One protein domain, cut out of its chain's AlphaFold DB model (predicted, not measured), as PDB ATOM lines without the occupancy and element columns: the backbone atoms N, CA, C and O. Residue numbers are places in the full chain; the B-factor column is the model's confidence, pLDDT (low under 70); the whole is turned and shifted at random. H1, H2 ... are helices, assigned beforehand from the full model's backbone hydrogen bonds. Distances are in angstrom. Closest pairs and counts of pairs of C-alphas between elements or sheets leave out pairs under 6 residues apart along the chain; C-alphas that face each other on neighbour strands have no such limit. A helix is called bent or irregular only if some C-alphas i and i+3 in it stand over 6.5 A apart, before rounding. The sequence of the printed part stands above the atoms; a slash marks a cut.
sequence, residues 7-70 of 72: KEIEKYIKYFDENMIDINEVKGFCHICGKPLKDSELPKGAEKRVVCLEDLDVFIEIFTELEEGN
ATOM      1  N   LYS A   7     164.203 214.621 115.731       96.12
ATOM      2  CA  LYS A   7     164.265 214.334 114.289       96.12
ATOM      3  C   LYS A   7     164.165 212.842 113.976       96.12
ATOM      4  O   LYS A   7     163.515 212.474 113.004       96.12
ATOM      5  N   GLU A   8     164.819 211.994 114.768       96.12
ATOM      6  CA  GLU A   8     164.717 210.535 114.636       96.12
ATOM      7  C   GLU A   8     163.273 210.073 114.851       96.12
ATOM      8  O   GLU A   8     162.733 209.318 114.045       96.12
ATOM      9  N   ILE A   9     162.614 210.597 115.886       96.25
ATOM     10  CA  ILE A   9     161.220 210.254 116.177       96.25
ATOM     11  C   ILE A   9     160.264 210.803 115.117       96.25
ATOM     12  O   ILE A   9     159.324 210.113 114.732       96.25
ATOM     13  N   GLU A  10     160.501 212.003 114.591       95.94
ATOM     14  CA  GLU A  10     159.719 212.553 113.478       95.94
ATOM     15  C   GLU A  10     159.835 211.708 112.207       95.94
ATOM     16  O   GLU A  10     158.819 211.445 111.561       95.94
ATOM     17  N   LYS A  11     161.043 211.240 111.866       95.50
ATOM     18  CA  LYS A  11     161.243 210.311 110.745       95.50
ATOM     19  C   LYS A  11     160.476 209.010 110.950       95.50
ATOM     20  O   LYS A  11     159.777 208.579 110.040       95.50
ATOM     21  N   TYR A  12     160.571 208.423 112.142       95.50
ATOM     22  CA  TYR A  12     159.843 207.200 112.472       95.50
ATOM     23  C   TYR A  12     158.328 207.384 112.376       95.50
ATOM     24  O   TYR A  12     157.655 206.574 111.749       95.50
ATOM     25  N   ILE A  13     157.791 208.477 112.930       94.62
ATOM     26  CA  ILE A  13     156.362 208.802 112.840       94.62
ATOM     27  C   ILE A  13     155.925 208.906 111.378       94.62
ATOM     28  O   ILE A  13     154.899 208.342 111.010       94.62
ATOM     29  N   LYS A  14     156.713 209.595 110.547       94.44
ATOM     30  CA  LYS A  14     156.426 209.737 109.120       94.44
ATOM     31  C   LYS A  14     156.442 208.385 108.401       94.44
ATOM     32  O   LYS A  14     155.527 208.101 107.639       94.44
ATOM     33  N   TYR A  15     157.443 207.547 108.668       93.88
ATOM     34  CA  TYR A  15     157.495 206.193 108.120       93.88
ATOM     35  C   TYR A  15     156.249 205.383 108.500       93.88
ATOM     36  O   TYR A  15     155.661 204.727 107.643       93.88
ATOM     37  N   PHE A  16     155.826 205.455 109.764       91.12
ATOM     38  CA  PHE A  16     154.659 204.729 110.260       91.12
ATOM     39  C   PHE A  16     153.355 205.197 109.591       91.12
ATOM     40  O   PHE A  16     152.567 204.354 109.166       91.12
ATOM     41  N   ASP A  17     153.181 206.514 109.434       93.00
ATOM     42  CA  ASP A  17     152.038 207.138 108.746       93.00
ATOM     43  C   ASP A  17     151.959 206.736 107.263       93.00
ATOM     44  O   ASP A  17     150.891 206.446 106.733       93.00
ATOM     45  N   GLU A  18     153.112 206.671 106.588       93.19
ATOM     46  CA  GLU A  18     153.187 206.357 105.157       93.19
ATOM     47  C   GLU A  18     153.071 204.854 104.849       93.19
ATOM     48  O   GLU A  18     152.634 204.498 103.753       93.19
ATOM     49  N   ASN A  19     153.473 203.967 105.771       91.25
ATOM     50  CA  ASN A  19     153.672 202.541 105.465       91.25
ATOM     51  C   ASN A  19     152.866 201.565 106.331       91.25
ATOM     52  O   ASN A  19     152.718 200.410 105.932       91.25
ATOM     53  N   MET A  20     152.372 201.980 107.500       87.69
ATOM     54  CA  MET A  20     151.758 201.067 108.472       87.69
ATOM     55  C   MET A  20     150.296 201.423 108.748       87.69
ATOM     56  O   MET A  20     149.405 200.628 108.450       87.69
ATOM     57  N   ILE A  21     150.046 202.596 109.331       87.06
ATOM     58  CA  ILE A  21     148.716 203.037 109.772       87.06
ATOM     59  C   ILE A  21     148.678 204.562 109.868       87.06
ATOM     60  O   ILE A  21     149.684 205.169 110.233       87.06
ATOM     61  N   ASP A  22     147.518 205.164 109.587       88.94
ATOM     62  CA  ASP A  22     147.317 206.609 109.735       88.94
ATOM     63  C   ASP A  22     147.682 207.031 111.163       88.94
ATOM     64  O   ASP A  22     147.150 206.518 112.158       88.94
ATOM     65  N   ILE A  23     148.602 207.989 111.272       88.06
ATOM     66  CA  ILE A  23     149.122 208.442 112.556       88.06
ATOM     67  C   ILE A  23     148.020 208.988 113.466       88.06
ATOM     68  O   ILE A  23     148.143 208.935 114.690       88.06
ATOM     69  N   ASN A  24     146.927 209.501 112.900       89.94
ATOM     70  CA  ASN A  24     145.795 210.013 113.661       89.94
ATOM     71  C   ASN A  24     145.005 208.898 114.360       89.94
ATOM     72  O   ASN A  24     144.376 209.184 115.380       89.94
ATOM     73  N   GLU A  25     145.067 207.655 113.873       87.88
ATOM     74  CA  GLU A  25     144.425 206.499 114.515       87.88
ATOM     75  C   GLU A  25     145.204 206.015 115.745       87.88
ATOM     76  O   GLU A  25     144.604 205.563 116.720       87.88
ATOM     77  N   VAL A  26     146.533 206.160 115.737       88.88
ATOM     78  CA  VAL A  26     147.421 205.690 116.822       88.88
ATOM     79  C   VAL A  26     147.956 206.814 117.713       88.88
ATOM     80  O   VAL A  26     148.668 206.571 118.690       88.88
ATOM     81  N   LYS A  27     147.586 208.067 117.430       92.19
ATOM     82  CA  LYS A  27     148.046 209.240 118.175       92.19
ATOM     83  C   LYS A  27     147.702 209.139 119.663       92.19
ATOM     84  O   LYS A  27     146.539 209.108 120.054       92.19
ATOM     85  N   GLY A  28     148.733 209.201 120.506       94.50
ATOM     86  CA  GLY A  28     148.584 209.139 121.965       94.50
ATOM     87  C   GLY A  28     148.515 207.718 122.529       94.50
ATOM     88  O   GLY A  28     148.317 207.562 123.737       94.50
ATOM     89  N   PHE A  29     148.716 206.705 121.689       96.62
ATOM     90  CA  PHE A  29     148.866 205.311 122.079       96.62
ATOM     91  C   PHE A  29     150.304 204.848 121.840       96.62
ATOM     92  O   PHE A  29     151.042 205.436 121.054       96.62
ATOM     93  N   CYS A  30     150.725 203.810 122.556       97.06
ATOM     94  CA  CYS A  30     151.982 203.139 122.280       97.06
ATOM     95  C   CYS A  30     151.868 202.396 120.946       97.06
ATOM     96  O   CYS A  30     150.955 201.594 120.763       97.06
ATOM     97  N   HIS A  31     152.815 202.624 120.041       95.56
ATOM     98  CA  HIS A  31     152.833 202.006 118.715       95.56
ATOM     99  C   HIS A  31     153.157 200.497 118.754       95.56
ATOM    100  O   HIS A  31     153.056 199.836 117.725       95.56
ATOM    101  N   ILE A  32     153.542 199.957 119.920       95.19
ATOM    102  CA  ILE A  32     153.861 198.537 120.125       95.19
ATOM    103  C   ILE A  32     152.678 197.800 120.770       95.19
ATOM    104  O   ILE A  32     152.059 196.959 120.125       95.19
ATOM    105  N   CYS A  33     152.312 198.126 122.016       95.88
ATOM    106  CA  CYS A  33     151.215 197.439 122.714       95.88
ATOM    107  C   CYS A  33     149.820 198.063 122.538       95.88
ATOM    108  O   CYS A  33     148.837 197.493 123.014       95.88
ATOM    109  N   GLY A  34     149.705 199.251 121.936       94.75
ATOM    110  CA  GLY A  34     148.427 199.951 121.756       94.75
ATOM    111  C   GLY A  34     147.827 200.558 123.032       94.75
ATOM    112  O   GLY A  34     146.723 201.099 122.986       94.75
ATOM    113  N   LYS A  35     148.512 200.501 124.185       96.50
ATOM    114  CA  LYS A  35     148.034 201.143 125.424       96.50
ATOM    115  C   LYS A  35     148.060 202.676 125.301       96.50
ATOM    116  O   LYS A  35     148.969 203.213 124.664       96.50
ATOM    117  N   PRO A  36     147.138 203.413 125.949       97.00
ATOM    118  CA  PRO A  36     147.213 204.870 126.013       97.00
ATOM    119  C   PRO A  36     148.495 205.336 126.720       97.00
ATOM    120  O   PRO A  36     148.766 204.951 127.859       97.00
ATOM    121  N   LEU A  37     149.260 206.227 126.085       96.44
ATOM    122  CA  LEU A  37     150.504 206.770 126.652       96.44
ATOM    123  C   LEU A  37     150.246 207.634 127.892       96.44
ATOM    124  O   LEU A  37     151.071 207.682 128.796       96.44
ATOM    125  N   LYS A  38     149.077 208.281 127.966       95.50
ATOM    126  CA  LYS A  38     148.668 209.088 129.127       95.50
ATOM    127  C   LYS A  38     148.500 208.271 130.419       95.50
ATOM    128  O   LYS A  38     148.586 208.845 131.498       95.50
ATOM    129  N   ASP A  39     148.244 206.968 130.288       94.88
ATOM    130  CA  ASP A  39     147.966 206.051 131.399       94.88
ATOM    131  C   ASP A  39     149.145 205.088 131.646       94.88
ATOM    132  O   ASP A  39     149.037 204.169 132.455       94.88
ATOM    133  N   SER A  40     150.264 205.276 130.936       96.12
ATOM    134  CA  SER A  40     151.438 204.400 130.975       96.12
ATOM    135  C   SER A  40     152.648 205.118 131.571       96.12
ATOM    136  O   SER A  40     152.767 206.341 131.486       96.12
ATOM    137  N   GLU A  41     153.594 204.359 132.124       97.25
ATOM    138  CA  GLU A  41     154.925 204.902 132.391       97.25
ATOM    139  C   GLU A  41     155.618 205.229 131.067       97.25
ATOM    140  O   GLU A  41     155.552 204.459 130.106       97.25
ATOM    141  N   LEU A  42     156.268 206.392 131.007       96.69
ATOM    142  CA  LEU A  42     156.875 206.909 129.787       96.69
ATOM    143  C   LEU A  42     158.397 206.988 129.911       96.69
ATOM    144  O   LEU A  42     158.919 207.327 130.978       96.69
ATOM    145  N   PRO A  43     159.122 206.741 128.811       94.94
ATOM    146  CA  PRO A  43     160.550 206.987 128.758       94.94
ATOM    147  C   PRO A  43     160.850 208.495 128.790       94.94
ATOM    148  O   PRO A  43     159.964 209.350 128.693       94.94
ATOM    149  N   LYS A  44     162.121 208.848 129.000       92.25
ATOM    150  CA  LYS A  44     162.514 210.244 129.257       92.25
ATOM    151  C   LYS A  44     162.736 211.064 127.984       92.25
ATOM    152  O   LYS A  44     162.609 212.289 128.056       92.25
ATOM    153  N   GLY A  45     163.100 210.430 126.871       93.81
ATOM    154  CA  GLY A  45     163.474 211.113 125.637       93.81
ATOM    155  C   GLY A  45     162.295 211.401 124.709       93.81
ATOM    156  O   GLY A  45     161.129 211.385 125.118       93.81
ATOM    157  N   ALA A  46     162.613 211.711 123.452       96.12
ATOM    158  CA  ALA A  46     161.629 212.030 122.418       96.12
ATOM    159  C   ALA A  46     160.701 210.839 122.112       96.12
ATOM    160  O   ALA A  46     159.538 211.021 121.744       96.12
ATOM    161  N   GLU A  47     161.188 209.617 122.328       95.19
ATOM    162  CA  GLU A  47     160.484 208.359 122.092       95.19
ATOM    163  C   GLU A  47     159.191 208.213 122.911       95.19
ATOM    164  O   GLU A  47     158.265 207.524 122.484       95.19
ATOM    165  N   LYS A  48     159.034 208.967 124.009       95.75
ATOM    166  CA  LYS A  48     157.786 209.014 124.799       95.75
ATOM    167  C   LYS A  48     156.548 209.439 124.007       95.75
ATOM    168  O   LYS A  48     155.431 209.330 124.504       95.75
ATOM    169  N   ARG A  49     156.743 210.005 122.812       95.69
ATOM    170  CA  ARG A  49     155.673 210.385 121.883       95.69
ATOM    171  C   ARG A  49     155.014 209.177 121.215       95.69
ATOM    172  O   ARG A  49     153.900 209.329 120.727       95.69
ATOM    173  N   VAL A  50     155.707 208.037 121.163       96.38
ATOM    174  CA  VAL A  50     155.312 206.865 120.366       96.38
ATOM    175  C   VAL A  50     155.381 205.545 121.138       96.38
ATOM    176  O   VAL A  50     154.725 204.586 120.742       96.38
ATOM    177  N   VAL A  51     156.126 205.465 122.247       97.25
ATOM    178  CA  VAL A  51     156.292 204.220 123.014       97.25
ATOM    179  C   VAL A  51     156.180 204.437 124.527       97.25
ATOM    180  O   VAL A  51     156.585 205.477 125.052       97.25
ATOM    181  N   CYS A  52     155.608 203.455 125.233       97.75
ATOM    182  CA  CYS A  52     155.649 203.386 126.692       97.75
ATOM    183  C   CYS A  52     156.997 202.825 127.181       97.75
ATOM    184  O   CYS A  52     157.793 202.302 126.405       97.75
ATOM    185  N   LEU A  53     157.268 202.941 128.481       97.25
ATOM    186  CA  LEU A  53     158.522 202.474 129.071       97.25
ATOM    187  C   LEU A  53     158.663 200.944 129.008       97.25
ATOM    188  O   LEU A  53     159.776 200.457 128.835       97.25
ATOM    189  N   GLU A  54     157.553 200.207 129.117       97.00
ATOM    190  CA  GLU A  54     157.527 198.735 129.059       97.00
ATOM    191  C   GLU A  54     158.019 198.197 127.707       97.00
ATOM    192  O   GLU A  54     158.737 197.205 127.669       97.00
ATOM    193  N   ASP A  55     157.677 198.882 126.611       97.81
ATOM    194  CA  ASP A  55     158.002 198.459 125.243       97.81
ATOM    195  C   ASP A  55     159.232 199.183 124.665       97.81
ATOM    196  O   ASP A  55     159.514 199.082 123.469       97.81
ATOM    197  N   LEU A  56     159.972 199.941 125.486       96.31
ATOM    198  CA  LEU A  56     161.090 200.764 125.019       96.31
ATOM    199  C   LEU A  56     162.174 199.935 124.316       96.31
ATOM    200  O   LEU A  56     162.684 200.359 123.280       96.31
ATOM    201  N   ASP A  57     162.522 198.770 124.862       96.75
ATOM    202  CA  ASP A  57     163.570 197.917 124.291       96.75
ATOM    203  C   ASP A  57     163.144 197.354 122.926       96.75
ATOM    204  O   ASP A  57     163.906 197.435 121.964       96.75
ATOM    205  N   VAL A  58     161.886 196.914 122.800       96.75
ATOM    206  CA  VAL A  58     161.304 196.447 121.528       96.75
ATOM    207  C   VAL A  58     161.278 197.571 120.493       96.75
ATOM    208  O   VAL A  58     161.615 197.370 119.329       96.75
ATOM    209  N   PHE A  59     160.919 198.787 120.910       96.44
ATOM    210  CA  PHE A  59     160.967 199.951 120.030       96.44
ATOM    211  C   PHE A  59     162.390 200.256 119.546       96.44
ATOM    212  O   PHE A  59     162.568 200.574 118.371       96.44
ATOM    213  N   ILE A  60     163.405 200.140 120.411       96.31
ATOM    214  CA  ILE A  60     164.808 200.344 120.023       96.31
ATOM    215  C   ILE A  60     165.243 199.309 118.980       96.31
ATOM    216  O   ILE A  60     165.909 199.688 118.015       96.31
ATOM    217  N   GLU A  61     164.870 198.040 119.151       96.31
ATOM    218  CA  GLU A  61     165.169 196.971 118.189       96.31
ATOM    219  C   GLU A  61     164.537 197.269 116.825       96.31
ATOM    220  O   GLU A  61     165.258 197.390 115.835       96.31
ATOM    221  N   ILE A  62     163.227 197.529 116.788       94.38
ATOM    222  CA  ILE A  62     162.500 197.848 115.548       94.38
ATOM    223  C   ILE A  62     163.091 199.081 114.862       94.38
ATOM    224  O   ILE A  62     163.303 199.085 113.652       94.38
ATOM    225  N   PHE A  63     163.366 200.143 115.619       95.94
ATOM    226  CA  PHE A  63     163.947 201.358 115.055       95.94
ATOM    227  C   PHE A  63     165.315 201.080 114.422       95.94
ATOM    228  O   PHE A  63     165.608 201.583 113.340       95.94
ATOM    229  N   THR A  64     166.140 200.265 115.084       95.31
ATOM    230  CA  THR A  64     167.477 199.904 114.595       95.31
ATOM    231  C   THR A  64     167.389 199.067 113.319       95.31
ATOM    232  O   THR A  64     168.086 199.369 112.356       95.31
ATOM    233  N   GLU A  65     166.481 198.090 113.258       94.94
ATOM    234  CA  GLU A  65     166.242 197.301 112.040       94.94
ATOM    235  C   GLU A  65     165.789 198.177 110.861       94.94
ATOM    236  O   GLU A  65     166.235 197.989 109.727       94.94
ATOM    237  N   LEU A  66     164.932 199.169 111.120       94.00
ATOM    238  CA  LEU A  66     164.476 200.108 110.099       94.00
ATOM    239  C   LEU A  66     165.605 201.024 109.599       94.00
ATOM    240  O   LEU A  66     165.691 201.277 108.396       94.00
ATOM    241  N   GLU A  67     166.491 201.499 110.478       93.12
ATOM    242  CA  GLU A  67     167.685 202.257 110.073       93.12
ATOM    243  C   GLU A  67     168.652 201.404 109.246       93.12
ATOM    244  O   GLU A  67     169.102 201.831 108.183       93.12
ATOM    245  N   GLU A  68     168.952 200.181 109.693       94.06
ATOM    246  CA  GLU A  68     169.848 199.264 108.979       94.06
ATOM    247  C   GLU A  68     169.283 198.854 107.609       94.06
ATOM    248  O   GLU A  68     170.028 198.688 106.640       94.06
ATOM    249  N   GLY A  69     167.955 198.762 107.502       91.88
ATOM    250  CA  GLY A  69     167.231 198.537 106.255       91.88
ATOM    251  C   GLY A  69     167.129 199.757 105.329       91.88
ATOM    252  O   GLY A  69     166.543 199.631 104.252       91.88
ATOM    253  N   ASN A  70     167.682 200.922 105.703       88.06
ATOM    254  CA  ASN A  70     167.504 202.217 105.025       88.06
ATOM    255  C   ASN A  70     166.030 202.654 104.873       88.06
ATOM    256  O   ASN A  70     165.679 203.354 103.919       88.06
TER     257      ASN A  70
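Overview. This is residues 7 to 70 of the 72 residues of an uncharacterized protein of Staphylococcus simulans (UniProt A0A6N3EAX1). Two 13-residue helices, H1 and H4, cross near their middles at nearly a right angle, close but without a firm contact. To one side of this cross lies a long looping stretch, residues 27 to 45, with the four-residue helices H2 and H3 at its two ends. The printed part has 64 residues with four named helices, in the order H1, H2, H3, H4 along the chain, and no named strand; its class is all helix, and 34 of the 64 residues are in named elements. The whole is compact, with a radius of gyration of the C-alphas of 11.0 A, and its C-alphas span 33 by 23 by 19 A along the three main axes.

Arrangement. The printed part begins with H1, residues 7 to 19, and a tight link of 3 residues joins it to H2, residues 23 to 26. H1 and H2 touch only at the corner by their link, and only just, with 3 pairs of C-alphas within 8 A. Their closest C-alphas are those of Asp 17 and Ile 23, 5.0 A apart, and H1 touches H2 with residues 13 to 17 alone. A long link of 19 residues then runs to H3, residues 46 to 49, which is apart from H2. H3 only just touches H1, again with 3 pairs of C-alphas within 8 A, and H1 takes part with residue 9 alone. The closest C-alphas of this pair are those of Ile 9 and Glu 47, 6.3 A apart. A short link of 6 residues joins H3 to H4, residues 56 to 68. H3 and H4 are only just apart, their closest C-alphas being 8.2 A from each other, and H2 and H4 are apart too. H4 touches no helix, but H1 and H4 are close but not clearly touching, with 1 pair of C-alphas within 8 A. That closest pair is Tyr 12 and Phe 63, with their C-alphas 7.6 A apart. The lines of H1 and H4 stand about perpendicular, at 79 degrees, and their centres are 12.6 A apart. In H1 and H4 every pair of O of residue i and N of residue i+4 is within hydrogen-bond range. H2 and H3 are too short for any such pair, but in each the one pair of O of residue i and N of residue i+3 is within range.

Along the chain. H1 runs from Lys 7, with its C-alpha at (164.265, 214.334, 114.289), to Asn 19, with its C-alpha at (153.672, 202.541, 105.465), and measures 18.1 A from first to last C-alpha. H2, Ile 23 to Val 26, measures 5.4 A. H3, Ala 46 to Arg 49, is neither bent nor irregular, but only just: C-alphas 46 and 49 are 6.2 A apart. H4, Leu 56 to Glu 68, measures 18.3 A and ends with C-alpha 68 at (169.848, 199.264, 108.979).

Size, cuts and confidence. The two C-alphas farthest apart are those of Asp 39, at (147.966, 206.051, 131.399), and Asn 70, 33.0 A from each other. The first and last printed C-alphas, those of Lys 7 and Asn 70, are 15.6 A apart. The long link is residues 27 to 45, a stretch with no named element, whose C-alphas lie 5 to 16 A from the mean of the C-alphas. The printed part has no cut and runs from residue 7 to residue 70 of a full chain of 72 residues. The mean pLDDT of the printed part of this model is 94.5, and no printed residue is under 70.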